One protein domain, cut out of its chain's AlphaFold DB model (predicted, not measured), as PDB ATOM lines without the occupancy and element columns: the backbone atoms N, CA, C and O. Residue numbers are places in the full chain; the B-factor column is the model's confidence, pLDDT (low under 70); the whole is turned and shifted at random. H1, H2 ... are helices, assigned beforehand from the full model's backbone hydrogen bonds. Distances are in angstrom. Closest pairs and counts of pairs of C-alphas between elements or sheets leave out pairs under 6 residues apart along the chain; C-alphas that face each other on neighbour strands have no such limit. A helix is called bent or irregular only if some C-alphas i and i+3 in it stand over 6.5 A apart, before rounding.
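Overview. This is residues 144 to 357 of the 366 residues of an uncharacterized protein of Anisakis simplex (UniProt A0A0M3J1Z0). Helices follow one another along one long axis: the hairpin of H1 and H2 at one end, then H3 and H5, then an up-and-down bundle of H6, H7, H8 and H9, each running against the one before, and H10 and H11 at the other end. H4 lies off to one side, near H9, and residues 289 to 294 stick out as a loop. The printed part has 214 residues with eleven named helices, H1 to H11 in order, and no named strand; the class is all helix. The whole is compact, with a radius of gyration of the C-alphas of 18.0 A and spans of 57 by 39 by 32 A.

Arrangement. H1, residues 144 to 164, and H2, residues 170 to 178, form a helical hairpin with a shallow tilt of 12 degrees; the closest C-alphas, Leu 159 and Ile 173, are 6.4 A apart. H3, residues 187 to 200, touches H1 residues 153 to 161 at a steep tilt of 53 degrees, with the C-alphas of Met 157 and Cys 193 closest, at 6.0 A. H4, residues 207 to 216, touches no helix. H5, residues 225 to 238, touches H1 residues 160 to 164, with the C-alphas of Val 164 and Lys 226 closest, at 4.7 A; H3 and H5 are near each other. H6, residues 246 to 259, and H7, residues 266 to 285, form a hairpin at 37 degrees, only just steep, with the C-alphas of Gln 248 and Ala 283 closest, at 5.1 A. H8, residues 297 to 311, forms a hairpin with H7 at a shallow tilt of 21 degrees; the closest C-alphas, Ala 280 and Ile 297, are 6.1 A apart. H9, residues 314 to 327, touches H7 the same way at a shallow tilt of 29 degrees, with the C-alphas of Leu 277 and Ile 327 closest, at 6.3 A. H10, residues 329 to 337, touches H8 residues 298 to 302, with the C-alphas of Ser 298 and Leu 331 closest, at 5.4 A. H11, residues 341 to 355, is about perpendicular to H10, at 88 degrees, and touches it; the closest C-alphas, Leu 336 and Arg 347, are 6.2 A apart. Every O i to N i+4 pair is within hydrogen-bond range in H1, H2 and H4 to H8, against 9 of 10 in H3 and H9, 3 of 5 in H10 and 9 of 11 in H11.

Along the chain. H1 begins at C-alpha 144 (201.016, 277.902, 253.906) and is 30.5 A long; H7 is 28.7 A, from C-alpha 266 (235.070, 254.038, 257.639). H11, 21.1 A long, ends at C-alpha 355 (254.402, 251.204, 250.679). H10 and H11 are irregular: C-alphas 331 and 334 are 7.6 A apart, and C-alphas 342 and 345 are 7.3 A apart.

Size, cuts and confidence. The two C-alphas farthest apart, Lys 144 and Ser 355, are 59.8 A apart. The printed part has no cut, and the link from H7 to H8 is long, with 11 residues. Mean pLDDT of the printed part is 87.6; residues 144 to 146, 216 to 221, 263, 286 to 295 and 357 are under 70.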
ATOM      1  N   LYS A 144     201.674 278.895 254.775       57.25
ATOM      2  CA  LYS A 144     201.016 277.902 253.906       57.25
ATOM      3  C   LYS A 144     201.980 277.336 252.854       57.25
ATOM      4  O   LYS A 144     202.064 276.116 252.711       57.25
ATOM      5  N   ASN A 145     202.782 278.199 252.220       61.50
ATOM      6  CA  ASN A 145     203.796 277.787 251.243       61.50
ATOM      7  C   ASN A 145     204.903 276.934 251.878       61.50
ATOM      8  O   ASN A 145     205.241 275.894 251.327       61.50
ATOM      9  N   LYS A 146     205.387 277.286 253.079       65.81
ATOM     10  CA  LYS A 146     206.365 276.459 253.810       65.81
ATOM     11  C   LYS A 146     205.839 275.059 254.143       65.81
ATOM     12  O   LYS A 146     206.604 274.103 254.070       65.81
ATOM     13  N   SER A 147     204.557 274.921 254.499       73.19
ATOM     14  CA  SER A 147     203.977 273.598 254.788       73.19
ATOM     15  C   SER A 147     203.809 272.749 253.522       73.19
ATOM     16  O   SER A 147     204.091 271.554 253.549       73.19
ATOM     17  N   ASN A 148     203.441 273.372 252.397       81.44
ATOM     18  CA  ASN A 148     203.321 272.685 251.110       81.44
ATOM     19  C   ASN A 148     204.690 272.262 250.559       81.44
ATOM     20  O   ASN A 148     204.831 271.155 250.041       81.44
ATOM     21  N   GLU A 149     205.715 273.104 250.717       85.00
ATOM     22  CA  GLU A 149     207.100 272.759 250.379       85.00
ATOM     23  C   GLU A 149     207.604 271.589 251.227       85.00
ATOM     24  O   GLU A 149     208.149 270.641 250.675       85.00
ATOM     25  N   ALA A 150     207.367 271.598 252.543       89.62
ATOM     26  CA  ALA A 150     207.769 270.499 253.422       89.62
ATOM     27  C   ALA A 150     207.071 269.173 253.062       89.62
ATOM     28  O   ALA A 150     207.711 268.122 253.057       89.62
ATOM     29  N   MET A 151     205.781 269.215 252.708       93.31
ATOM     30  CA  MET A 151     205.071 268.040 252.190       93.31
ATOM     31  C   MET A 151     205.660 267.556 250.858       93.31
ATOM     32  O   MET A 151     205.818 266.354 250.659       93.31
ATOM     33  N   THR A 152     206.047 268.476 249.972       94.75
ATOM     34  CA  THR A 152     206.675 268.129 248.687       94.75
ATOM     35  C   THR A 152     208.076 267.542 248.877       94.75
ATOM     36  O   THR A 152     208.394 266.524 248.270       94.75
ATOM     37  N   GLU A 153     208.896 268.098 249.775       95.38
ATOM     38  CA  GLU A 153     210.185 267.511 250.171       95.38
ATOM     39  C   GLU A 153     209.996 266.105 250.763       95.38
ATOM     40  O   GLU A 153     210.769 265.200 250.457       95.38
ATOM     41  N   SER A 154     208.944 265.886 251.562       96.44
ATOM     42  CA  SER A 154     208.617 264.557 252.094       96.44
ATOM     43  C   SER A 154     208.253 263.558 250.993       96.44
ATOM     44  O   SER A 154     208.633 262.392 251.090       96.44
ATOM     45  N   LEU A 155     207.537 263.991 249.947       97.06
ATOM     46  CA  LEU A 155     207.251 263.156 248.776       97.06
ATOM     47  C   LEU A 155     208.540 262.797 248.032       97.06
ATOM     48  O   LEU A 155     208.743 261.632 247.705       97.06
ATOM     49  N   VAL A 156     209.436 263.767 247.822       97.56
ATOM     50  CA  VAL A 156     210.751 263.517 247.211       97.56
ATOM     51  C   VAL A 156     211.541 262.499 248.027       97.56
ATOM     52  O   VAL A 156     212.008 261.516 247.460       97.56
ATOM     53  N   MET A 157     211.643 262.677 249.346       97.94
ATOM     54  CA  MET A 157     212.321 261.717 250.226       97.94
ATOM     55  C   MET A 157     211.736 260.306 250.089       97.94
ATOM     56  O   MET A 157     212.491 259.351 249.943       97.94
ATOM     57  N   HIS A 158     210.404 260.178 250.049       97.12
ATOM     58  CA  HIS A 158     209.748 258.884 249.867       97.12
ATOM     59  C   HIS A 158     210.109 258.220 248.532       97.12
ATOM     60  O   HIS A 158     210.390 257.025 248.494       97.12
ATOM     61  N   LEU A 159     210.148 258.987 247.440       97.50
ATOM     62  CA  LEU A 159     210.535 258.471 246.125       97.50
ATOM     63  C   LEU A 159     212.010 258.067 246.061       97.50
ATOM     64  O   LEU A 159     212.345 257.061 245.434       97.50
ATOM     65  N   LEU A 160     212.891 258.832 246.707       97.56
ATOM     66  CA  LEU A 160     214.305 258.483 246.796       97.56
ATOM     67  C   LEU A 160     214.499 257.183 247.602       97.56
ATOM     68  O   LEU A 160     215.243 256.302 247.167       97.56
ATOM     69  N   ASP A 161     213.778 257.015 248.715       96.62
ATOM     70  CA  ASP A 161     213.770 255.773 249.501       96.62
ATOM     71  C   ASP A 161     213.218 254.584 248.701       96.62
ATOM     72  O   ASP A 161     213.796 253.492 248.725       96.62
ATOM     73  N   GLU A 162     212.117 254.777 247.961       95.56
ATOM     74  CA  GLU A 162     211.566 253.757 247.061       95.56
ATOM     75  C   GLU A 162     212.613 253.286 246.039       95.56
ATOM     76  O   GLU A 162     212.718 252.080 245.793       95.56
ATOM     77  N   MET A 163     213.407 254.211 245.482       95.38
ATOM     78  CA  MET A 163     214.473 253.891 244.526       95.38
ATOM     79  C   MET A 163     215.616 253.113 245.186       95.38
ATOM     80  O   MET A 163     216.050 252.074 244.683       95.38
ATOM     81  N   VAL A 164     216.087 253.581 246.344       94.25
ATOM     82  CA  VAL A 164     217.194 252.956 247.082       94.25
ATOM     83  C   VAL A 164     216.864 251.523 247.506       94.25
ATOM     84  O   VAL A 164     217.729 250.650 247.445       94.25
ATOM     85  N   VAL A 165     215.614 251.255 247.891       92.69
ATOM     86  CA  VAL A 165     215.142 249.915 248.291       92.69
ATOM     87  C   VAL A 165     214.603 249.107 247.094       92.69
ATOM     88  O   VAL A 165     214.146 247.980 247.270       92.69
ATOM     89  N   ALA A 166     214.677 249.648 245.872       90.38
ATOM     90  CA  ALA A 166     214.202 249.021 244.634       90.38
ATOM     91  C   ALA A 166     212.728 248.564 244.693       90.38
ATOM     92  O   ALA A 166     212.363 247.519 244.152       90.38
ATOM     93  N   ARG A 167     211.869 249.337 245.373       91.88
ATOM     94  CA  ARG A 167     210.432 249.027 245.526       91.88
ATOM     95  C   ARG A 167     209.610 249.370 244.288       91.88
ATOM     96  O   ARG A 167     208.579 248.750 244.049       91.88
ATOM     97  N   SER A 168     210.082 250.339 243.515       92.75
ATOM     98  CA  SER A 168     209.452 250.819 242.289       92.75
ATOM     99  C   SER A 168     210.477 250.819 241.160       92.75
ATOM    100  O   SER A 168     211.684 250.903 241.394       92.75
ATOM    101  N   THR A 169     210.011 250.722 239.916       94.50
ATOM    102  CA  THR A 169     210.906 250.814 238.759       94.50
ATOM    103  C   THR A 169     211.354 252.259 238.545       94.50
ATOM    104  O   THR A 169     210.587 253.197 238.778       94.50
ATOM    105  N   LEU A 170     212.571 252.440 238.026       94.38
ATOM    106  CA  LEU A 170     213.123 253.758 237.698       94.38
ATOM    107  C   LEU A 170     212.150 254.603 236.860       94.38
ATOM    108  O   LEU A 170     211.917 255.764 237.169       94.38
ATOM    109  N   ALA A 171     211.525 254.006 235.839       95.56
ATOM    110  CA  ALA A 171     210.585 254.700 234.962       95.56
ATOM    111  C   ALA A 171     209.357 255.253 235.711       95.56
ATOM    112  O   ALA A 171     208.904 256.360 235.416       95.56
ATOM    113  N   VAL A 172     208.830 254.507 236.690       96.44
ATOM    114  CA  VAL A 172     207.701 254.957 237.519       96.44
ATOM    115  C   VAL A 172     208.124 256.123 238.407       96.44
ATOM    116  O   VAL A 172     207.400 257.112 238.500       96.44
ATOM    117  N   ILE A 173     209.305 256.037 239.022       96.62
ATOM    118  CA  ILE A 173     209.809 257.088 239.910       96.62
ATOM    119  C   ILE A 173     210.114 258.368 239.124       96.62
ATOM    120  O   ILE A 173     209.624 259.433 239.492       96.62
ATOM    121  N   VAL A 174     210.834 258.271 238.002       96.69
ATOM    122  CA  VAL A 174     211.141 259.417 237.124       96.69
ATOM    123  C   VAL A 174     209.860 260.108 236.658       96.69
ATOM    124  O   VAL A 174     209.785 261.336 236.661       96.69
ATOM    125  N   LYS A 175     208.815 259.339 236.315       96.44
ATOM    126  CA  LYS A 175     207.512 259.913 235.961       96.44
ATOM    127  C   LYS A 175     206.936 260.759 237.104       96.44
ATOM    128  O   LYS A 175     206.522 261.883 236.850       96.44
ATOM    129  N   ARG A 176     206.963 260.264 238.345       96.94
ATOM    130  CA  ARG A 176     206.468 261.012 239.516       96.94
ATOM    131  C   ARG A 176     207.283 262.274 239.803       96.94
ATOM    132  O   ARG A 176     206.708 263.274 240.212       96.94
ATOM    133  N   PHE A 177     208.594 262.264 239.555       96.44
ATOM    134  CA  PHE A 177     209.409 263.480 239.649       96.44
ATOM    135  C   PHE A 177     208.945 264.553 238.652       96.44
ATOM    136  O   PHE A 177     208.859 265.724 239.006       96.44
ATOM    137  N   ARG A 178     208.566 264.172 237.428       94.94
ATOM    138  CA  ARG A 178     208.069 265.114 236.405       94.94
ATOM    139  C   ARG A 178     206.684 265.699 236.715       94.94
ATOM    140  O   ARG A 178     206.279 266.678 236.088       94.94
ATOM    141  N   GLU A 179     205.955 265.135 237.671       95.62
ATOM    142  CA  GLU A 179     204.610 265.573 238.044       95.62
ATOM    143  C   GLU A 179     204.646 266.664 239.132       95.62
ATOM    144  O   GLU A 179     205.507 266.690 240.015       95.62
ATOM    145  N   ALA A 180     203.687 267.593 239.077       92.44
ATOM    146  CA  ALA A 180     203.503 268.569 240.146       92.44
ATOM    147  C   ALA A 180     203.017 267.858 241.428       92.44
ATOM    148  O   ALA A 180     202.231 266.914 241.335       92.44
ATOM    149  N   PRO A 181     203.428 268.306 242.630       93.62
ATOM    150  CA  PRO A 181     204.211 269.517 242.903       93.62
ATOM    151  C   PRO A 181     205.736 269.342 242.800       93.62
ATOM    152  O   PRO A 181     206.458 270.330 242.914       93.62
ATOM    153  N   ILE A 182     206.243 268.125 242.582       95.25
ATOM    154  CA  ILE A 182     207.684 267.836 242.634       95.25
ATOM    155  C   ILE A 182     208.437 268.584 241.537       95.25
ATOM    156  O   ILE A 182     209.437 269.228 241.841       95.25
ATOM    157  N   SER A 183     207.923 268.593 240.305       94.38
ATOM    158  CA  SER A 183     208.551 269.277 239.162       94.38
ATOM    159  C   SER A 183     208.717 270.793 239.313       94.38
ATOM    160  O   SER A 183     209.429 271.410 238.524       94.38
ATOM    161  N   GLN A 184     208.101 271.400 240.331       93.81
ATOM    162  CA  GLN A 184     208.221 272.826 240.645       93.81
ATOM    163  C   GLN A 184     209.308 273.123 241.693       93.81
ATOM    164  O   GLN A 184     209.577 274.290 241.982       93.81
ATOM    165  N   LEU A 185     209.928 272.098 242.289       94.88
ATOM    166  CA  LEU A 185     211.015 272.283 243.248       94.88
ATOM    167  C   LEU A 185     212.306 272.730 242.561       94.88
ATOM    168  O   LEU A 185     212.672 272.233 241.497       94.88
ATOM    169  N   SER A 186     213.054 273.612 243.226       95.19
ATOM    170  CA  SER A 186     214.390 273.990 242.771       95.19
ATOM    171  C   SER A 186     215.399 272.858 242.971       95.19
ATOM    172  O   SER A 186     215.273 272.043 243.893       95.19
ATOM    173  N   SER A 187     216.458 272.852 242.158       95.62
ATOM    174  CA  SER A 187     217.554 271.887 242.283       95.62
ATOM    175  C   SER A 187     218.190 271.891 243.675       95.62
ATOM    176  O   SER A 187     218.455 270.826 244.225       95.62
ATOM    177  N   ASP A 188     218.326 273.053 244.322       96.62
ATOM    178  CA  ASP A 188     218.849 273.151 245.693       96.62
ATOM    179  C   ASP A 188     218.034 272.347 246.716       96.62
ATOM    180  O   ASP A 188     218.600 271.774 247.652       96.62
ATOM    181  N   ARG A 189     216.709 272.276 246.541       96.19
ATOM    182  CA  ARG A 189     215.823 271.500 247.421       96.19
ATOM    183  C   ARG A 189     215.929 270.007 247.150       96.19
ATOM    184  O   ARG A 189     215.991 269.231 248.104       96.19
ATOM    185  N   ILE A 190     216.009 269.613 245.880       97.31
ATOM    186  CA  ILE A 190     216.247 268.218 245.493       97.31
ATOM    187  C   ILE A 190     217.587 267.736 246.059       97.31
ATOM    188  O   ILE A 190     217.634 266.715 246.741       97.31
ATOM    189  N   VAL A 191     218.654 268.519 245.887       97.94
ATOM    190  CA  VAL A 191     219.981 268.217 246.441       97.94
ATOM    191  C   VAL A 191     219.937 268.126 247.967       97.94
ATOM    192  O   VAL A 191     220.535 267.219 248.541       97.94
ATOM    193  N   ALA A 192     219.210 269.016 248.650       97.56
ATOM    194  CA  ALA A 192     219.045 268.925 250.100       97.56
ATOM    195  C   ALA A 192     218.361 267.614 250.528       97.56
ATOM    196  O   ALA A 192     218.767 267.024 251.529       97.56
ATOM    197  N   CYS A 193     217.367 267.134 249.775       98.19
ATOM    198  CA  CYS A 193     216.737 265.833 250.016       98.19
ATOM    199  C   CYS A 193     217.719 264.676 249.771       98.19
ATOM    200  O   CYS A 193     217.840 263.791 250.614       98.19
ATOM    201  N   ILE A 194     218.492 264.721 248.683       98.19
ATOM    202  CA  ILE A 194     219.517 263.707 248.391       98.19
ATOM    203  C   ILE A 194     220.554 263.641 249.520       98.19
ATOM    204  O   ILE A 194     220.837 262.557 250.018       98.19
ATOM    205  N   ILE A 195     221.073 264.779 249.993       97.19
ATOM    206  CA  ILE A 195     222.026 264.819 251.116       97.19
ATOM    207  C   ILE A 195     221.399 264.262 252.406       97.19
ATOM    208  O   ILE A 195     222.047 263.488 253.112       97.19
ATOM    209  N   LYS A 196     220.138 264.613 252.714       97.06
ATOM    210  CA  LYS A 196     219.410 264.046 253.868       97.06
ATOM    211  C   LYS A 196     219.334 262.519 253.775       97.06
ATOM    212  O   LYS A 196     219.603 261.843 254.766       97.06
ATOM    213  N   LEU A 197     219.011 261.985 252.596       97.06
ATOM    214  CA  LEU A 197     218.981 260.543 252.367       97.06
ATOM    215  C   LEU A 197     220.367 259.925 252.535       97.06
ATOM    216  O   LEU A 197     220.506 258.992 253.318       97.06
ATOM    217  N   LEU A 198     221.393 260.464 251.869       95.69
ATOM    218  CA  LEU A 198     222.764 259.957 251.960       95.69
ATOM    219  C   LEU A 198     223.203 259.822 253.421       95.69
ATOM    220  O   LEU A 198     223.637 258.746 253.811       95.69
ATOM    221  N   ASN A 199     222.965 260.839 254.252       93.00
ATOM    222  CA  ASN A 199     223.326 260.823 255.674       93.00
ATOM    223  C   ASN A 199     222.649 259.715 256.500       93.00
ATOM    224  O   ASN A 199     223.161 259.344 257.552       93.00
ATOM    225  N   THR A 200     221.516 259.184 256.039       92.75
ATOM    226  CA  THR A 200     220.782 258.089 256.703       92.75
ATOM    227  C   THR A 200     220.932 256.746 255.984       92.75
ATOM    228  O   THR A 200     220.541 255.704 256.510       92.75
ATOM    229  N   MET A 201     221.526 256.747 254.789       93.00
ATOM    230  CA  MET A 201     221.661 255.573 253.943       93.00
ATOM    231  C   MET A 201     222.798 254.676 254.436       93.00
ATOM    232  O   MET A 201     223.981 254.986 254.271       93.00
ATOM    233  N   ASP A 202     222.441 253.520 254.989       89.81
ATOM    234  CA  ASP A 202     223.412 252.486 255.344       89.81
ATOM    235  C   ASP A 202     223.773 251.618 254.130       89.81
ATOM    236  O   ASP A 202     222.905 250.985 253.516       89.81
ATOM    237  N   VAL A 203     225.061 251.596 253.793       86.56
ATOM    238  CA  VAL A 203     225.635 250.840 252.669       86.56
ATOM    239  C   VAL A 203     226.725 249.856 253.105       86.56
ATOM    240  O   VAL A 203     227.279 249.160 252.258       86.56
ATOM    241  N   GLY A 204     227.031 249.782 254.406       86.06
ATOM    242  CA  GLY A 204     228.120 248.960 254.931       86.06
ATOM    243  C   GLY A 204     229.517 249.328 254.404       86.06
ATOM    244  O   GLY A 204     229.736 250.359 253.762       86.06
ATOM    245  N   ASN A 205     230.497 248.469 254.702       86.81
ATOM    246  CA  ASN A 205     231.867 248.621 254.218       86.81
ATOM    247  C   ASN A 205     232.036 247.940 252.850       86.81
ATOM    248  O   ASN A 205     232.013 246.715 252.759       86.81
ATOM    249  N   MET A 206     232.266 248.732 251.801       89.50
ATOM    250  CA  MET A 206     232.459 248.234 250.431       89.50
ATOM    251  C   MET A 206     233.919 247.877 250.101       89.50
ATOM    252  O   MET A 206     234.198 247.419 248.994       89.50
ATOM    253  N   TRP A 207     234.874 248.095 251.013       86.75
ATOM    254  CA  TRP A 207     236.295 247.818 250.761       86.75
ATOM    255  C   TRP A 207     236.576 246.334 250.448       86.75
ATOM    256  O   TRP A 207     237.239 246.069 249.444       86.75
ATOM    257  N   PRO A 208     236.028 245.348 251.194       86.19
ATOM    258  CA  PRO A 208     236.214 243.933 250.862       86.19
ATOM    259  C   PRO A 208     235.677 243.560 249.474       86.19
ATOM    260  O   PRO A 208     236.308 242.792 248.743       86.19
ATOM    261  N   THR A 209     234.535 244.136 249.086       83.94
ATOM    262  CA  THR A 209     233.942 243.942 247.757       83.94
ATOM    263  C   THR A 209     234.858 244.491 246.671       83.94
ATOM    264  O   THR A 209     235.130 243.791 245.701       83.94
ATOM    265  N   MET A 210     235.411 245.692 246.861       83.88
ATOM    266  CA  MET A 210     236.355 246.278 245.909       83.88
ATOM    267  C   MET A 210     237.651 245.464 245.785       83.88
ATOM    268  O   MET A 210     238.130 245.249 244.675       83.88
ATOM    269  N   LEU A 211     238.197 244.958 246.894       81.69
ATOM    270  CA  LEU A 211     239.367 244.070 246.864       81.69
ATOM    271  C   LEU A 211     239.096 242.753 246.127       81.69
ATOM    272  O   LEU A 211     239.994 242.178 245.519       81.69
ATOM    273  N   THR A 212     237.871 242.243 246.213       79.62
ATOM    274  CA  THR A 212     237.461 241.040 245.480       79.62
ATOM    275  C   THR A 212     237.298 241.361 243.994       79.62
ATOM    276  O   THR A 212     237.808 240.638 243.141       79.62
ATOM    277  N   ALA A 213     236.657 242.488 243.683       76.56
ATOM    278  CA  ALA A 213     236.480 242.998 242.330       76.56
ATOM    279  C   ALA A 213     237.812 243.201 241.597       76.56
ATOM    280  O   ALA A 213     237.935 242.765 240.455       76.56
ATOM    281  N   SER A 214     238.819 243.797 242.244       72.94
ATOM    282  CA  SER A 214     240.136 244.016 241.630       72.94
ATOM    283  C   SER A 214     240.849 242.705 241.295       72.94
ATOM    284  O   SER A 214     241.399 242.566 240.208       72.94
ATOM    285  N   LYS A 215     240.764 241.693 242.167       70.81
ATOM    286  CA  LYS A 215     241.353 240.363 241.923       70.81
ATOM    287  C   LYS A 215     240.707 239.611 240.761       70.81
ATOM    288  O   LYS A 215     241.363 238.788 240.132       70.81
ATOM    289  N   HIS A 216     239.427 239.862 240.502       68.81
ATOM    290  CA  HIS A 216     238.657 239.168 239.470       68.81
ATOM    291  C   HIS A 216     238.384 240.026 238.224       68.81
ATOM    292  O   HIS A 216     237.710 239.558 237.310       68.81
ATOM    293  N   GLY A 217     238.892 241.263 238.173       61.91
ATOM    294  CA  GLY A 217     238.679 242.192 237.059       61.91
ATOM    295  C   GLY A 217     237.239 242.706 236.921       61.91
ATOM    296  O   GLY A 217     236.846 243.127 235.838       61.91
ATOM    297  N   VAL A 218     236.433 242.673 237.990       63.25
ATOM    298  CA  VAL A 218     235.009 243.071 237.976       63.25
ATOM    299  C   VAL A 218     234.813 244.388 238.729       63.25
ATOM    300  O   VAL A 218     234.145 244.453 239.761       63.25
ATOM    301  N   VAL A 219     235.416 245.459 238.212       60.06
ATOM    302  CA  VAL A 219     235.441 246.802 238.835       60.06
ATOM    303  C   VAL A 219     234.036 247.431 238.962       60.06
ATOM    304  O   VAL A 219     233.822 248.343 239.752       60.06
ATOM    305  N   GLU A 220     233.027 246.890 238.273       60.31
ATOM    306  CA  GLU A 220     231.637 247.381 238.283       60.31
ATOM    307  C   GLU A 220     230.930 247.301 239.659       60.31
ATOM    308  O   GLU A 220     229.830 247.831 239.823       60.31
ATOM    309  N   GLN A 221     231.545 246.675 240.673       68.62
ATOM    310  CA  GLN A 221     230.972 246.494 242.019       68.62
ATOM    311  C   GLN A 221     231.589 247.386 243.107       68.62
ATOM    312  O   GLN A 221     231.506 247.072 244.297       68.62
ATOM    313  N   VAL A 222     232.206 248.511 242.741       80.62
ATOM    314  CA  VAL A 222     232.801 249.424 243.735       80.62
ATOM    315  C   VAL A 222     231.785 250.262 244.508       80.62
ATOM    316  O   VAL A 222     232.142 250.806 245.546       80.62
ATOM    317  N   ALA A 223     230.523 250.306 244.068       87.56
ATOM    318  CA  ALA A 223     229.410 250.949 244.763       87.56
ATOM    319  C   ALA A 223     228.297 249.944 245.106       87.56
ATOM    320  O   ALA A 223     227.998 249.008 244.356       87.56
ATOM    321  N   SER A 224     227.661 250.150 246.253       91.31
ATOM    322  CA  SER A 224     226.505 249.382 246.707       91.31
ATOM    323  C   SER A 224     225.337 249.507 245.727       91.31
ATOM    324  O   SER A 224     225.232 250.456 244.948       91.31
ATOM    325  N   LEU A 225     224.413 248.545 245.770       90.69
ATOM    326  CA  LEU A 225     223.184 248.618 244.973       90.69
ATOM    327  C   LEU A 225     222.378 249.893 245.278       90.69
ATOM    328  O   LEU A 225     221.847 250.510 244.364       90.69
ATOM    329  N   LYS A 226     222.352 250.315 246.547       94.56
ATOM    330  CA  LYS A 226     221.672 251.535 246.999       94.56
ATOM    331  C   LYS A 226     222.240 252.792 246.335       94.56
ATOM    332  O   LYS A 226     221.481 253.582 245.785       94.56
ATOM    333  N   GLU A 227     223.567 252.941 246.342       94.75
ATOM    334  CA  GLU A 227     224.259 254.054 245.675       94.75
ATOM    335  C   GLU A 227     223.989 254.036 244.167       94.75
ATOM    336  O   GLU A 227     223.629 255.062 243.599       94.75
ATOM    337  N   ARG A 228     224.093 252.866 243.521       92.69
ATOM    338  CA  ARG A 228     223.849 252.729 242.076       92.69
ATOM    339  C   ARG A 228     222.425 253.122 241.691       92.69
ATOM    340  O   ARG A 228     222.253 253.931 240.789       92.69
ATOM    341  N   ASN A 229     221.425 252.618 242.411       95.44
ATOM    342  CA  ASN A 229     220.022 252.955 242.179       95.44
ATOM    343  C   ASN A 229     219.763 254.458 242.361       95.44
ATOM    344  O   ASN A 229     219.092 255.082 241.540       95.44
ATOM    345  N   LEU A 230     220.306 255.050 243.428       96.94
ATOM    346  CA  LEU A 230     220.161 256.479 243.684       96.94
ATOM    347  C   LEU A 230     220.774 257.311 242.553       96.94
ATOM    348  O   LEU A 230     220.120 258.216 242.039       96.94
ATOM    349  N   PHE A 231     222.000 256.997 242.136       95.75
ATOM    350  CA  PHE A 231     222.681 257.756 241.089       95.75
ATOM    351  C   PHE A 231     222.123 257.511 239.687       95.75
ATOM    352  O   PHE A 231     222.165 258.418 238.862       95.75
ATOM    353  N   GLU A 232     221.526 256.347 239.425       94.88
ATOM    354  CA  GLU A 232     220.774 256.117 238.193       94.88
ATOM    355  C   GLU A 232     219.553 257.046 238.116       94.88
ATOM    356  O   GLU A 232     219.325 257.681 237.087       94.88
ATOM    357  N   LEU A 233     218.816 257.202 239.221       97.12
ATOM    358  CA  LEU A 233     217.729 258.177 239.306       97.12
ATOM    359  C   LEU A 233     218.234 259.616 239.168       97.12
ATOM    360  O   LEU A 233     217.653 260.367 238.388       97.12
ATOM    361  N   ILE A 234     219.311 259.989 239.872       96.69
ATOM    362  CA  ILE A 234     219.914 261.331 239.777       96.69
ATOM    363  C   ILE A 234     220.274 261.653 238.323       96.69
ATOM    364  O   ILE A 234     219.915 262.708 237.814       96.69
ATOM    365  N   ASN A 235     220.905 260.714 237.622       94.69
ATOM    366  CA  ASN A 235     221.269 260.891 236.221       94.69
ATOM    367  C   ASN A 235     220.040 261.098 235.313       94.69
ATOM    368  O   ASN A 235     220.076 261.907 234.390       94.69
ATOM    369  N   GLN A 236     218.925 260.403 235.577       95.19
ATOM    370  CA  GLN A 236     217.687 260.604 234.813       95.19
ATOM    371  C   GLN A 236     217.012 261.947 235.111       95.19
ATOM    372  O   GLN A 236     216.461 262.551 234.195       95.19
ATOM    373  N   ILE A 237     217.034 262.423 236.361       94.00
ATOM    374  CA  ILE A 237     216.446 263.731 236.693       94.00
ATOM    375  C   ILE A 237     217.312 264.894 236.193       94.00
ATOM    376  O   ILE A 237     216.746 265.920 235.835       94.00
ATOM    377  N   CYS A 238     218.638 264.736 236.089       93.44
ATOM    378  CA  CYS A 238     219.516 265.743 235.473       93.44
ATOM    379  C   CYS A 238     219.220 265.959 233.982       93.44
ATOM    380  O   CYS A 238     219.465 267.034 233.447       93.44
ATOM    381  N   ALA A 239     218.619 264.976 233.305       91.12
ATOM    382  CA  ALA A 239     218.162 265.158 231.931       91.12
ATOM    383  C   ALA A 239     216.985 266.152 231.807       91.12
ATOM    384  O   ALA A 239     216.661 266.571 230.692       91.12
ATOM    385  N   GLU A 240     216.340 266.524 232.919       91.38
ATOM    386  CA  GLU A 240     215.284 267.536 232.953       91.38
ATOM    387  C   GLU A 240     215.878 268.954 233.041       91.38
ATOM    388  O   GLU A 240     216.694 269.216 233.927       91.38
ATOM    389  N   PRO A 241     215.436 269.914 232.201       90.31
ATOM    390  CA  PRO A 241     216.029 271.254 232.144       90.31
ATOM    391  C   PRO A 241     216.064 272.011 233.477       90.31
ATOM    392  O   PRO A 241     217.000 272.759 233.736       90.31
ATOM    393  N   GLN A 242     215.058 271.836 234.337       91.81
ATOM    394  CA  GLN A 242     214.994 272.513 235.637       91.81
ATOM    395  C   GLN A 242     215.974 271.953 236.684       91.81
ATOM    396  O   GLN A 242     216.143 272.560 237.743       91.81
ATOM    397  N   TRP A 243     216.587 270.797 236.412       94.50
ATOM    398  CA  TRP A 243     217.432 270.050 237.347       94.50
ATOM    399  C   TRP A 243     218.768 269.611 236.754       94.50
ATOM    400  O   TRP A 243     219.462 268.803 237.370       94.50
ATOM    401  N   SER A 244     219.164 270.159 235.606       92.25
ATOM    402  CA  SER A 244     220.445 269.831 234.974       92.25
ATOM    403  C   SER A 244     221.645 270.103 235.887       92.25
ATOM    404  O   SER A 244     222.635 269.393 235.851       92.25
ATOM    405  N   ASP A 245     221.546 271.074 236.797       92.69
ATOM    406  CA  ASP A 245     222.610 271.420 237.746       92.69
ATOM    407  C   ASP A 245     222.598 270.598 239.055       92.69
ATOM    408  O   ASP A 245     223.448 270.816 239.927       92.69
ATOM    409  N   VAL A 246     221.661 269.652 239.237       95.19
ATOM    410  CA  VAL A 246     221.530 268.867 240.483       95.19
ATOM    411  C   VAL A 246     222.808 268.100 240.793       95.19
ATOM    412  O   VAL A 246     223.250 268.103 241.945       95.19
ATOM    413  N   CYS A 247     223.425 267.466 239.794       94.19
ATOM    414  CA  CYS A 247     224.613 266.652 240.027       94.19
ATOM    415  C   CYS A 247     225.833 267.501 240.408       94.19
ATOM    416  O   CYS A 247     226.513 267.197 241.389       94.19
ATOM    417  N   GLN A 248     226.055 268.619 239.710       94.06
ATOM    418  CA  GLN A 248     227.117 269.570 240.040       94.06
ATOM    419  C   GLN A 248     226.934 270.145 241.453       94.06
ATOM    420  O   GLN A 248     227.868 270.147 242.257       94.06
ATOM    421  N   LYS A 249     225.718 270.581 241.807       95.69
ATOM    422  CA  LYS A 249     225.412 271.084 243.157       95.69
ATOM    423  C   LYS A 249     225.596 270.016 244.233       95.69
ATOM    424  O   LYS A 249     226.089 270.325 245.322       95.69
ATOM    425  N   LEU A 250     225.210 268.773 243.949       97.12
ATOM    426  CA  LEU A 250     225.422 267.640 244.846       97.12
ATOM    427  C   LEU A 250     226.914 267.388 245.071       97.12
ATOM    428  O   LEU A 250     227.338 267.303 246.223       97.12
ATOM    429  N   PHE A 251     227.705 267.337 243.995       96.50
ATOM    430  CA  PHE A 251     229.159 267.206 244.054       96.50
ATOM    431  C   PHE A 251     229.785 268.292 244.938       96.50
ATOM    432  O   PHE A 251     230.486 267.971 245.898       96.50
ATOM    433  N   MET A 252     229.457 269.565 244.697       96.19
ATOM    434  CA  MET A 252     230.008 270.679 245.478       96.19
ATOM    435  C   MET A 252     229.636 270.590 246.964       96.19
ATOM    436  O   MET A 252     230.476 270.829 247.834       96.19
ATOM    437  N   LYS A 253     228.395 270.203 247.292       96.06
ATOM    438  CA  LYS A 253     227.989 270.017 248.695       96.06
ATOM    439  C   LYS A 253     228.700 268.843 249.361       96.06
ATOM    440  O   LYS A 253     229.085 268.971 250.522       96.06
ATOM    441  N   LEU A 254     228.882 267.727 248.656       96.38
ATOM    442  CA  LEU A 254     229.625 266.576 249.172       96.38
ATOM    443  C   LEU A 254     231.099 266.928 249.400       96.38
ATOM    444  O   LEU A 254     231.631 266.598 250.456       96.38
ATOM    445  N   ALA A 255     231.727 267.666 248.479       95.69
ATOM    446  CA  ALA A 255     233.114 268.114 248.603       95.69
ATOM    447  C   ALA A 255     233.321 268.938 249.883       95.69
ATOM    448  O   ALA A 255     234.176 268.614 250.708       95.69
ATOM    449  N   VAL A 256     232.466 269.946 250.096       94.19
ATOM    450  CA  VAL A 256     232.493 270.782 251.306       94.19
ATOM    451  C   VAL A 256     232.200 269.962 252.564       94.19
ATOM    452  O   VAL A 256     232.826 270.185 253.598       94.19
ATOM    453  N   SER A 257     231.254 269.021 252.501       92.75
ATOM    454  CA  SER A 257     230.901 268.175 253.646       92.75
ATOM    455  C   SER A 257     232.066 267.284 254.074       92.75
ATOM    456  O   SER A 257     232.355 267.194 255.263       92.75
ATOM    457  N   ILE A 258     232.755 266.659 253.117       93.81
ATOM    458  CA  ILE A 258     233.890 265.765 253.375       93.81
ATOM    459  C   ILE A 258     235.071 266.541 253.965       93.81
ATOM    460  O   ILE A 258     235.659 266.094 254.942       93.81
ATOM    461  N   GLN A 259     235.379 267.726 253.433       91.19
ATOM    462  CA  GLN A 259     236.466 268.571 253.949       91.19
ATOM    463  C   GLN A 259     236.204 269.128 255.358       91.19
ATOM    464  O   GLN A 259     237.135 269.547 256.038       91.19
ATOM    465  N   ARG A 260     234.941 269.175 255.796       89.31
ATOM    466  CA  ARG A 260     234.550 269.641 257.138       89.31
ATOM    467  C   ARG A 260     234.323 268.506 258.132       89.31
ATOM    468  O   ARG A 260     234.055 268.778 259.299       89.31
ATOM    469  N   ALA A 261     234.357 267.251 257.689       82.81
ATOM    470  CA  ALA A 261     234.052 266.118 258.545       82.81
ATOM    471  C   ALA A 261     235.243 265.807 259.466       82.81
ATOM    472  O   ALA A 261     236.263 265.291 259.024       82.81
ATOM    473  N   GLU A 262     235.096 266.090 260.761       70.31
ATOM    474  CA  GLU A 262     236.142 265.833 261.765       70.31
ATOM    475  C   GLU A 262     236.152 264.376 262.260       70.31
ATOM    476  O   GLU A 262     237.177 263.876 262.718       70.31
ATOM    477  N   SER A 263     235.019 263.669 262.177       65.00
ATOM    478  CA  SER A 263     234.903 262.269 262.602       65.00
ATOM    479  C   SER A 263     233.835 261.520 261.801       65.00
ATOM    480  O   SER A 263     232.636 261.610 262.062       65.00
ATOM    481  N   ALA A 264     234.275 260.752 260.808       77.25
ATOM    482  CA  ALA A 264     233.426 259.834 260.055       77.25
ATOM    483  C   ALA A 264     233.852 258.390 260.338       77.25
ATOM    484  O   ALA A 264     235.038 258.095 260.468       77.25
ATOM    485  N   SER A 265     232.893 257.464 260.415       85.06
ATOM    486  CA  SER A 265     233.222 256.035 260.384       85.06
ATOM    487  C   SER A 265     233.787 255.649 259.011       85.06
ATOM    488  O   SER A 265     233.516 256.320 258.014       85.06
ATOM    489  N   VAL A 266     234.528 254.539 258.923       84.06
ATOM    490  CA  VAL A 266     235.070 254.038 257.639       84.06
ATOM    491  C   VAL A 266     233.956 253.830 256.610       84.06
ATOM    492  O   VAL A 266     234.100 254.201 255.447       84.06
ATOM    493  N   CYS A 267     232.812 253.287 257.040       87.31
ATOM    494  CA  CYS A 267     231.653 253.074 256.174       87.31
ATOM    495  C   CYS A 267     231.078 254.399 255.654       87.31
ATOM    496  O   CYS A 267     230.776 254.510 254.466       87.31
ATOM    497  N   GLN A 268     230.961 255.396 256.536       90.75
ATOM    498  CA  GLN A 268     230.452 256.726 256.213       90.75
ATOM    499  C   GLN A 268     231.382 257.444 255.229       90.75
ATOM    500  O   GLN A 268     230.928 257.828 254.155       90.75
ATOM    501  N   LEU A 269     232.680 257.554 255.543       90.88
ATOM    502  CA  LEU A 269     233.646 258.198 254.650       90.88
ATOM    503  C   LEU A 269     233.702 257.482 253.300       90.88
ATOM    504  O   LEU A 269     233.674 258.126 252.256       90.88
ATOM    505  N   GLY A 270     233.733 256.146 253.309       92.25
ATOM    506  CA  GLY A 270     233.725 255.357 252.086       92.25
ATOM    507  C   GLY A 270     232.504 255.657 251.214       92.25
ATOM    508  O   GLY A 270     232.655 255.850 250.011       92.25
ATOM    509  N   ARG A 271     231.303 255.720 251.804       93.69
ATOM    510  CA  ARG A 271     230.076 256.088 251.078       93.69
ATOM    511  C   ARG A 271     230.159 257.500 250.526       93.69
ATOM    512  O   ARG A 271     229.927 257.694 249.337       93.69
ATOM    513  N   ASP A 272     230.507 258.468 251.366       95.19
ATOM    514  CA  ASP A 272     230.527 259.877 250.982       95.19
ATOM    515  C   ASP A 272     231.520 260.112 249.833       95.19
ATOM    516  O   ASP A 272     231.187 260.791 248.863       95.19
ATOM    517  N   ILE A 273     232.687 259.458 249.870       95.38
ATOM    518  CA  ILE A 273     233.683 259.490 248.792       95.38
ATOM    519  C   ILE A 273     233.161 258.844 247.512       95.38
ATOM    520  O   ILE A 273     233.288 259.433 246.442       95.38
ATOM    521  N   ARG A 274     232.546 257.658 247.585       95.25
ATOM    522  CA  ARG A 274     231.970 257.023 246.389       95.25
ATOM    523  C   ARG A 274     230.867 257.879 245.776       95.25
ATOM    524  O   ARG A 274     230.855 258.065 244.565       95.25
ATOM    525  N   CYS A 275     229.976 258.436 246.593       96.44
ATOM    526  CA  CYS A 275     228.937 259.355 246.133       96.44
ATOM    527  C   CYS A 275     229.536 260.624 245.512       96.44
ATOM    528  O   CYS A 275     229.074 261.043 244.453       96.44
ATOM    529  N   LEU A 276     230.578 261.204 246.117       97.12
ATOM    530  CA  LEU A 276     231.300 262.348 245.556       97.12
ATOM    531  C   LEU A 276     231.870 262.013 244.173       97.12
ATOM    532  O   LEU A 276     231.681 262.783 243.240       97.12
ATOM    533  N   LEU A 277     232.539 260.866 244.035       95.62
ATOM    534  CA  LEU A 277     233.175 260.438 242.788       95.62
ATOM    535  C   LEU A 277     232.158 260.173 241.673       95.62
ATOM    536  O   LEU A 277     232.373 260.614 240.545       95.62
ATOM    537  N   ILE A 278     231.041 259.503 241.983       94.88
ATOM    538  CA  ILE A 278     229.966 259.258 241.008       94.88
ATOM    539  C   ILE A 278     229.326 260.590 240.588       94.88
ATOM    540  O   ILE A 278     229.116 260.811 239.396       94.88
ATOM    541  N   ALA A 279     229.072 261.495 241.541       95.50
ATOM    542  CA  ALA A 279     228.546 262.825 241.242       95.50
ATOM    543  C   ALA A 279     229.510 263.634 240.358       95.50
ATOM    544  O   ALA A 279     229.089 264.216 239.365       95.50
ATOM    545  N   ALA A 280     230.809 263.614 240.679       94.12
ATOM    546  CA  ALA A 280     231.850 264.273 239.893       94.12
ATOM    547  C   ALA A 280     231.851 263.770 238.447       94.12
ATOM    548  O   ALA A 280     231.855 264.562 237.512       94.12
ATOM    549  N   ARG A 281     231.790 262.447 238.266       91.31
ATOM    550  CA  ARG A 281     231.781 261.829 236.942       91.31
ATOM    551  C   ARG A 281     230.592 262.289 236.109       91.31
ATOM    552  O   ARG A 281     230.795 262.791 235.011       91.31
ATOM    553  N   ILE A 282     229.377 262.176 236.645       91.31
ATOM    554  CA  ILE A 282     228.164 262.605 235.936       91.31
ATOM    555  C   ILE A 282     228.240 264.106 235.613       91.31
ATOM    556  O   ILE A 282     228.010 264.495 234.475       91.31
ATOM    557  N   ALA A 283     228.631 264.941 236.582       90.56
ATOM    558  CA  ALA A 283     228.753 266.386 236.384       90.56
ATOM    559  C   ALA A 283     229.838 266.780 235.362       90.56
ATOM    560  O   ALA A 283     229.755 267.856 234.784       90.56
ATOM    561  N   SER A 284     230.850 265.933 235.146       88.12
ATOM    562  CA  SER A 284     231.918 266.162 234.160       88.12
ATOM    563  C   SER A 284     231.596 265.667 232.746       88.12
ATOM    564  O   SER A 284     232.250 266.086 231.799       88.12
ATOM    565  N   GLU A 285     230.628 264.754 232.600       81.06
ATOM    566  CA  GLU A 285     230.194 264.217 231.299       81.06
ATOM    567  C   GLU A 285     229.204 265.159 230.591       81.06
ATOM    568  O   GLU A 285     229.055 265.119 229.369       81.06
ATOM    569  N   GLU A 286     228.524 266.019 231.349       64.88
ATOM    570  CA  GLU A 286     227.749 267.119 230.798       64.88
ATOM    571  C   GLU A 286     228.733 268.215 230.366       64.88
ATOM    572  O   GLU A 286     229.289 268.903 231.217       64.88
ATOM    573  N   ASP A 287     228.973 268.363 229.054       50.69
ATOM    574  CA  ASP A 287     229.747 269.452 228.424       50.69
ATOM    575  C   ASP A 287     229.104 270.830 228.709       50.69
ATOM    576  O   ASP A 287     228.630 271.550 227.820       50.69
ATOM    577  N   CYS A 288     229.058 271.225 229.978       46.78
ATOM    578  CA  CYS A 288     228.669 272.544 230.423       46.78
ATOM    579  C   CYS A 288     229.841 273.476 230.112       46.78
ATOM    580  O   CYS A 288     230.665 273.826 230.951       46.78
ATOM    581  N   SER A 289     229.884 273.885 228.848       37.38
ATOM    582  CA  SER A 289     230.695 274.949 228.250       37.38
ATOM    583  C   SER A 289     230.422 276.340 228.854       37.38
ATOM    584  O   SER A 289     230.513 277.360 228.175       37.38
ATOM    585  N   SER A 290     230.098 276.420 230.143       40.00
ATOM    586  CA  SER A 290     230.085 277.663 230.898       40.00
ATOM    587  C   SER A 290     231.372 277.742 231.703       40.00
ATOM    588  O   SER A 290     231.474 277.222 232.813       40.00
ATOM    589  N   SER A 291     232.346 278.420 231.104       37.81
ATOM    590  CA  SER A 291     233.514 279.009 231.744       37.81
ATOM    591  C   SER A 291     233.109 279.766 233.014       37.81
ATOM    592  O   SER A 291     232.828 280.963 232.984       37.81
ATOM    593  N   THR A 292     233.060 279.065 234.139       40.53
ATOM    594  CA  THR A 292     233.119 279.677 235.459       40.53
ATOM    595  C   THR A 292     234.373 279.125 236.133       40.53
ATOM    596  O   THR A 292     234.534 277.907 236.196       40.53
ATOM    597  N   PRO A 293     235.299 279.986 236.587       42.69
ATOM    598  CA  PRO A 293     236.573 279.559 237.171       42.69
ATOM    599  C   PRO A 293     236.415 278.748 238.473       42.69
ATOM    600  O   PRO A 293     237.351 278.066 238.871       42.69
ATOM    601  N   ASP A 294     235.224 278.754 239.080       47.72
ATOM    602  CA  ASP A 294     234.871 277.968 240.273       47.72
ATOM    603  C   ASP A 294     234.238 276.592 239.946       47.72
ATOM    604  O   ASP A 294     233.865 275.848 240.854       47.72
ATOM    605  N   GLY A 295     234.067 276.265 238.658       59.75
ATOM    606  CA  GLY A 295     233.292 275.115 238.171       59.75
ATOM    607  C   GLY A 295     234.106 273.902 237.711       59.75
ATOM    608  O   GLY A 295     233.516 272.949 237.206       59.75
ATOM    609  N   ASP A 296     235.433 273.911 237.864       84.06
ATOM    610  CA  ASP A 296     236.274 272.777 237.475       84.06
ATOM    611  C   ASP A 296     236.132 271.620 238.479       84.06
ATOM    612  O   ASP A 296     236.767 271.579 239.539       84.06
ATOM    613  N   ILE A 297     235.272 270.662 238.123       90.19
ATOM    614  CA  ILE A 297     235.013 269.435 238.883       90.19
ATOM    615  C   ILE A 297     236.314 268.685 239.199       90.19
ATOM    616  O   ILE A 297     236.464 268.164 240.308       90.19
ATOM    617  N   SER A 298     237.261 268.647 238.257       90.75
ATOM    618  CA  SER A 298     238.539 267.958 238.433       90.75
ATOM    619  C   SER A 298     239.398 268.662 239.478       90.75
ATOM    620  O   SER A 298     239.865 268.023 240.424       90.75
ATOM    621  N   ALA A 299     239.535 269.988 239.381       90.19
ATOM    622  CA  ALA A 299     240.299 270.774 240.348       90.19
ATOM    623  C   ALA A 299     239.736 270.640 241.772       90.19
ATOM    624  O   ALA A 299     240.491 270.412 242.723       90.19
ATOM    625  N   VAL A 300     238.409 270.710 241.929       93.75
ATOM    626  CA  VAL A 300     237.749 270.534 243.232       93.75
ATOM    627  C   VAL A 300     237.961 269.116 243.763       93.75
ATOM    628  O   VAL A 300     238.336 268.949 244.926       93.75
ATOM    629  N   LEU A 301     237.777 268.090 242.925       94.50
ATOM    630  CA  LEU A 301     237.977 266.695 243.322       94.50
ATOM    631  C   LEU A 301     239.427 266.445 243.761       94.50
ATOM    632  O   LEU A 301     239.657 265.866 244.823       94.50
ATOM    633  N   CYS A 302     240.400 266.939 242.996       93.00
ATOM    634  CA  CYS A 302     241.818 266.864 243.339       93.00
ATOM    635  C   CYS A 302     242.126 267.605 244.647       93.00
ATOM    636  O   CYS A 302     242.904 267.113 245.465       93.00
ATOM    637  N   GLY A 303     241.486 268.752 244.891       93.94
ATOM    638  CA  GLY A 303     241.585 269.491 246.150       93.94
ATOM    639  C   GLY A 303     241.060 268.701 247.353       93.94
ATOM    640  O   GLY A 303     241.713 268.660 248.398       93.94
ATOM    641  N   VAL A 304     239.917 268.021 247.208       95.38
ATOM    642  CA  VAL A 304     239.372 267.123 248.241       95.38
ATOM    643  C   VAL A 304     240.318 265.948 248.493       95.38
ATOM    644  O   VAL A 304     240.667 265.689 249.643       95.38
ATOM    645  N   LEU A 305     240.788 265.269 247.443       95.06
ATOM    646  CA  LEU A 305     241.719 264.143 247.583       95.06
ATOM    647  C   LEU A 305     243.021 264.575 248.259       95.06
ATOM    648  O   LEU A 305     243.464 263.924 249.201       95.06
ATOM    649  N   ARG A 306     243.598 265.707 247.845       94.50
ATOM    650  CA  ARG A 306     244.790 266.287 248.476       94.50
ATOM    651  C   ARG A 306     244.578 266.538 249.966       94.50
ATOM    652  O   ARG A 306     245.442 266.179 250.760       94.50
ATOM    653  N   HIS A 307     243.444 267.129 250.343       94.06
ATOM    654  CA  HIS A 307     243.101 267.360 251.745       94.06
ATOM    655  C   HIS A 307     243.068 266.049 252.548       94.06
ATOM    656  O   HIS A 307     243.683 265.963 253.608       94.06
ATOM    657  N   LEU A 308     242.431 265.005 252.012       93.69
ATOM    658  CA  LEU A 308     242.328 263.701 252.676       93.69
ATOM    659  C   LEU A 308     243.677 262.982 252.788       93.69
ATOM    660  O   LEU A 308     243.969 262.412 253.833       93.69
ATOM    661  N   ILE A 309     244.513 263.030 251.744       93.19
ATOM    662  CA  ILE A 309     245.847 262.401 251.735       93.19
ATOM    663  C   ILE A 309     246.750 262.985 252.823       93.19
ATOM    664  O   ILE A 309     247.553 262.259 253.410       93.19
ATOM    665  N   LEU A 310     246.632 264.292 253.069       92.38
ATOM    666  CA  LEU A 310     247.420 265.001 254.075       92.38
ATOM    667  C   LEU A 310     246.938 264.735 255.505       92.38
ATOM    668  O   LEU A 310     247.735 264.844 256.433       92.38
ATOM    669  N   LEU A 311     245.653 264.427 255.688       91.00
ATOM    670  CA  LEU A 311     245.035 264.311 257.010       91.00
ATOM    671  C   LEU A 311     244.924 262.864 257.505       91.00
ATOM    672  O   LEU A 311     245.011 262.614 258.706       91.00
ATOM    673  N   LEU A 312     244.682 261.916 256.599       90.62
ATOM    674  CA  LEU A 312     244.315 260.546 256.947       90.62
ATOM    675  C   LEU A 312     245.501 259.581 256.861       90.62
ATOM    676  O   LEU A 312     246.428 259.761 256.073       90.62
ATOM    677  N   SER A 313     245.443 258.510 257.655       89.88
ATOM    678  CA  SER A 313     246.411 257.413 257.587       89.88
ATOM    679  C   SER A 313     246.154 256.483 256.394       89.88
ATOM    680  O   SER A 313     245.069 256.490 255.796       89.88
ATOM    681  N   ALA A 314     247.141 255.631 256.094       87.25
ATOM    682  CA  ALA A 314     247.100 254.628 255.027       87.25
ATOM    683  C   ALA A 314     245.807 253.784 255.035       87.25
ATOM    684  O   ALA A 314     245.224 253.522 253.982       87.25
ATOM    685  N   ASP A 315     245.311 253.417 256.222       85.56
ATOM    686  CA  ASP A 315     244.101 252.603 256.437       85.56
ATOM    687  C   ASP A 315     242.844 253.186 255.794       85.56
ATOM    688  O   ASP A 315     241.943 252.449 255.396       85.56
ATOM    689  N   TRP A 316     242.793 254.510 255.692       89.06
ATOM    690  CA  TRP A 316     241.649 255.243 255.170       89.06
ATOM    691  C   TRP A 316     241.898 255.717 253.749       89.06
ATOM    692  O   TRP A 316     241.020 255.596 252.893       89.06
ATOM    693  N   ILE A 317     243.097 256.239 253.481       90.25
ATOM    694  CA  ILE A 317     243.381 256.863 252.191       90.25
ATOM    695  C   ILE A 317     243.556 255.849 251.064       90.25
ATOM    696  O   ILE A 317     243.131 256.114 249.942       90.25
ATOM    697  N   VAL A 318     244.120 254.668 251.335       88.94
ATOM    698  CA  VAL A 318     244.308 253.653 250.290       88.94
ATOM    699  C   VAL A 318     242.960 253.206 249.702       88.94
ATOM    700  O   VAL A 318     242.813 253.272 248.479       88.94
ATOM    701  N   PRO A 319     241.929 252.872 250.508       88.81
ATOM    702  CA  PRO A 319     240.576 252.669 249.992       88.81
ATOM    703  C   PRO A 319     240.032 253.828 249.157       88.81
ATOM    704  O   PRO A 319     239.455 253.590 248.097       88.81
ATOM    705  N   VAL A 320     240.232 255.073 249.598       91.56
ATOM    706  CA  VAL A 320     239.779 256.275 248.879       91.56
ATOM    707  C   VAL A 320     240.419 256.376 247.495       91.56
ATOM    708  O   VAL A 320     239.705 256.587 246.517       91.56
ATOM    709  N   LEU A 321     241.734 256.174 247.392       90.25
ATOM    710  CA  LEU A 321     242.456 256.209 246.116       90.25
ATOM    711  C   LEU A 321     241.989 255.100 245.168       90.25
ATOM    712  O   LEU A 321     241.781 255.351 243.982       90.25
ATOM    713  N   CYS A 322     241.758 253.895 245.692       88.44
ATOM    714  CA  CYS A 322     241.217 252.790 244.905       88.44
ATOM    715  C   CYS A 322     239.797 253.086 244.395       88.44
ATOM    716  O   CYS A 322     239.513 252.838 243.226       88.44
ATOM    717  N   TYR A 323     238.915 253.661 245.226       91.00
ATOM    718  CA  TYR A 323     237.592 254.097 244.763       91.00
ATOM    719  C   TYR A 323     237.698 255.161 243.679       91.00
ATOM    720  O   TYR A 323     236.968 255.103 242.692       91.00
ATOM    721  N   ALA A 324     238.605 256.119 243.854       91.69
ATOM    722  CA  ALA A 324     238.798 257.201 242.907       91.69
ATOM    723  C   ALA A 324     239.214 256.657 241.530       91.69
ATOM    724  O   ALA A 324     238.587 257.011 240.529       91.69
ATOM    725  N   LEU A 325     240.188 255.739 241.484       87.94
ATOM    726  CA  LEU A 325     240.614 255.092 240.236       87.94
ATOM    727  C   LEU A 325     239.514 254.235 239.611       87.94
ATOM    728  O   LEU A 325     239.350 254.239 238.396       87.94
ATOM    729  N   ALA A 326     238.746 253.516 240.427       86.88
ATOM    730  CA  ALA A 326     237.697 252.644 239.922       86.88
ATOM    731  C   ALA A 326     236.490 253.414 239.355       86.88
ATOM    732  O   ALA A 326     235.864 252.965 238.397       86.88
ATOM    733  N   ILE A 327     236.131 254.550 239.960       89.25
ATOM    734  CA  ILE A 327     234.901 255.282 239.626       89.25
ATOM    735  C   ILE A 327     235.167 256.381 238.596       89.25
ATOM    736  O   ILE A 327     234.409 256.488 237.627       89.25
ATOM    737  N   SER A 328     236.229 257.169 238.782       88.50
ATOM    738  CA  SER A 328     236.488 258.392 238.008       88.50
ATOM    739  C   SER A 328     237.957 258.513 237.572       88.50
ATOM    740  O   SER A 328     238.582 259.544 237.836       88.50
ATOM    741  N   PRO A 329     238.526 257.500 236.884       87.69
ATOM    742  CA  PRO A 329     239.947 257.486 236.525       87.69
ATOM    743  C   PRO A 329     240.345 258.697 235.674       87.69
ATOM    744  O   PRO A 329     241.381 259.310 235.919       87.69
ATOM    745  N   GLU A 330     239.493 259.108 234.733       87.12
ATOM    746  CA  GLU A 330     239.774 260.233 233.832       87.12
ATOM    747  C   GLU A 330     239.913 261.576 234.554       87.12
ATOM    748  O   GLU A 330     240.685 262.424 234.111       87.12
ATOM    749  N   LEU A 331     239.215 261.754 235.682       88.44
ATOM    750  CA  LEU A 331     239.256 262.990 236.466       88.44
ATOM    751  C   LEU A 331     240.485 263.076 237.375       88.44
ATOM    752  O   LEU A 331     240.837 264.161 237.816       88.44
ATOM    753  N   ILE A 332     241.137 261.950 237.673       88.81
ATOM    754  CA  ILE A 332     242.233 261.904 238.656       88.81
ATOM    755  C   ILE A 332     243.551 261.383 238.083       88.81
ATOM    756  O   ILE A 332     244.556 261.368 238.791       88.81
ATOM    757  N   LYS A 333     243.584 260.935 236.823       86.38
ATOM    758  CA  LYS A 333     244.796 260.370 236.211       86.38
ATOM    759  C   LYS A 333     245.976 261.337 236.282       86.38
ATOM    760  O   LYS A 333     247.052 260.951 236.724       86.38
ATOM    761  N   GLU A 334     245.760 262.609 235.952       84.12
ATOM    762  CA  GLU A 334     246.817 263.625 236.007       84.12
ATOM    763  C   GLU A 334     247.251 263.887 237.447       84.12
ATOM    764  O   GLU A 334     248.436 264.070 237.724       84.12
ATOM    765  N   PHE A 335     246.322 263.800 238.398       87.75
ATOM    766  CA  PHE A 335     246.640 263.920 239.813       87.75
ATOM    767  C   PHE A 335     247.587 262.806 240.286       87.75
ATOM    768  O   PHE A 335     248.577 263.081 240.968       87.75
ATOM    769  N   LEU A 336     247.342 261.565 239.859       85.12
ATOM    770  CA  LEU A 336     248.092 260.389 240.308       85.12
ATOM    771  C   LEU A 336     249.401 260.152 239.543       85.12
ATOM    772  O   LEU A 336     250.417 259.860 240.171       85.12
ATOM    773  N   ILE A 337     249.387 260.274 238.214       82.38
ATOM    774  CA  ILE A 337     250.494 259.865 237.327       82.38
ATOM    775  C   ILE A 337     250.901 260.935 236.302       82.38
ATOM    776  O   ILE A 337     251.678 260.655 235.389       82.38
ATOM    777  N   GLY A 338     250.388 262.161 236.435       82.12
ATOM    778  CA  GLY A 338     250.754 263.270 235.555       82.12
ATOM    779  C   GLY A 338     252.222 263.691 235.687       82.12
ATOM    780  O   GLY A 338     252.951 263.263 236.583       82.12
ATOM    781  N   LYS A 339     252.661 264.580 234.791       83.56
ATOM    782  CA  LYS A 339     254.037 265.126 234.779       83.56
ATOM    783  C   LYS A 339     254.180 266.457 235.514       83.56
ATOM    784  O   LYS A 339     255.255 267.034 235.529       83.56
ATOM    785  N   GLU A 340     253.095 266.963 236.089       86.38
ATOM    786  CA  GLU A 340     253.107 268.248 236.779       86.38
ATOM    787  C   GLU A 340     253.896 268.163 238.095       86.38
ATOM    788  O   GLU A 340     253.530 267.393 238.989       86.38
ATOM    789  N   ASP A 341     254.950 268.972 238.223       85.56
ATOM    790  CA  ASP A 341     255.844 268.976 239.389       85.56
ATOM    791  C   ASP A 341     255.168 269.489 240.668       85.56
ATOM    792  O   ASP A 341     255.519 269.070 241.772       85.56
ATOM    793  N   SER A 342     254.147 270.346 240.545       87.25
ATOM    794  CA  SER A 342     253.407 270.912 241.686       87.25
ATOM    795  C   SER A 342     252.728 269.835 242.552       87.25
ATOM    796  O   SER A 342     252.504 270.026 243.753       87.25
ATOM    797  N   LEU A 343     252.432 268.678 241.948       87.62
ATOM    798  CA  LEU A 343     251.789 267.529 242.576       87.62
ATOM    799  C   LEU A 343     252.785 266.464 243.046       87.62
ATOM    800  O   LEU A 343     252.382 265.526 243.738       87.62
ATOM    801  N   LEU A 344     254.080 266.610 242.747       88.50
ATOM    802  CA  LEU A 344     255.119 265.658 243.148       88.50
ATOM    803  C   LEU A 344     255.142 265.375 244.666       88.50
ATOM    804  O   LEU A 344     255.232 264.198 245.033       88.50
ATOM    805  N   PRO A 345     254.989 266.373 245.566       89.69
ATOM    806  CA  PRO A 345     254.930 266.108 247.004       89.69
ATOM    807  C   PRO A 345     253.751 265.208 247.389       89.69
ATOM    808  O   PRO A 345     253.893 264.301 248.207       89.69
ATOM    809  N   ILE A 346     252.591 265.419 246.762       91.88
ATOM    810  CA  ILE A 346     251.388 264.625 247.021       91.88
ATOM    811  C   ILE A 346     251.540 263.210 246.467       91.88
ATOM    812  O   ILE A 346     251.245 262.255 247.178       91.88
ATOM    813  N   ARG A 347     252.072 263.048 245.250       89.62
ATOM    814  CA  ARG A 347     252.356 261.720 244.674       89.62
ATOM    815  C   ARG A 347     253.374 260.936 245.504       89.62
ATOM    816  O   ARG A 347     253.224 259.730 245.680       89.62
ATOM    817  N   THR A 348     254.362 261.623 246.076       88.44
ATOM    818  CA  THR A 348     255.325 261.014 247.007       88.44
ATOM    819  C   THR A 348     254.623 260.520 248.272       88.44
ATOM    820  O   THR A 348     254.839 259.386 248.689       88.44
ATOM    821  N   LEU A 349     253.727 261.324 248.851       89.38
ATOM    822  CA  LEU A 349     252.953 260.913 250.021       89.38
ATOM    823  C   LEU A 349     252.011 259.739 249.711       89.38
ATOM    824  O   LEU A 349     251.898 258.814 250.511       89.38
ATOM    825  N   ILE A 350     251.397 259.723 248.525       89.69
ATOM    826  CA  ILE A 350     250.646 258.560 248.036       89.69
ATOM    827  C   ILE A 350     251.553 257.325 248.009       89.69
ATOM    828  O   ILE A 350     251.183 256.298 248.569       89.69
ATOM    829  N   ALA A 351     252.754 257.411 247.429       86.50
ATOM    830  CA  ALA A 351     253.689 256.287 247.390       86.50
ATOM    831  C   ALA A 351     254.047 255.765 248.795       86.50
ATOM    832  O   ALA A 351     254.119 254.553 248.993       86.50
ATOM    833  N   VAL A 352     254.197 256.657 249.780       87.31
ATOM    834  CA  VAL A 352     254.410 256.285 251.190       87.31
ATOM    835  C   VAL A 352     253.204 255.526 251.747       87.31
ATOM    836  O   VAL A 352     253.374 254.416 252.252       87.31
ATOM    837  N   HIS A 353     251.987 256.052 251.582       87.75
ATOM    838  CA  HIS A 353     250.757 255.370 252.021       87.75
ATOM    839  C   HIS A 353     250.602 253.978 251.394       87.75
ATOM    840  O   HIS A 353     250.102 253.053 252.031       87.75
ATOM    841  N   LEU A 354     251.055 253.809 250.150       83.75
ATOM    842  CA  LEU A 354     251.011 252.529 249.441       83.75
ATOM    843  C   LEU A 354     252.109 251.557 249.855       83.75
ATOM    844  O   LEU A 354     251.859 250.353 249.894       83.75
ATOM    845  N   SER A 355     253.302 252.051 250.194       79.25
ATOM    846  CA  SER A 355     254.402 251.204 250.679       79.25
ATOM    847  C   SER A 355     254.063 250.483 251.989       79.25
ATOM    848  O   SER A 355     254.543 249.375 252.217       79.25
ATOM    849  N   ASP A 356     253.167 251.056 252.794       72.50
ATOM    850  CA  ASP A 356     252.674 250.454 254.036       72.50
ATOM    851  C   ASP A 356     251.696 249.281 253.777       72.50
ATOM    852  O   ASP A 356     251.336 248.512 254.671       72.50
ATOM    853  N   ARG A 357     251.255 249.090 252.522       67.31
ATOM    854  CA  ARG A 357     250.230 248.114 252.127       67.31
ATOM    855  C   ARG A 357     250.674 247.241 250.947       67.31
ATOM    856  O   ARG A 357     250.279 247.451 249.802       67.31
TER     857      ARG A 357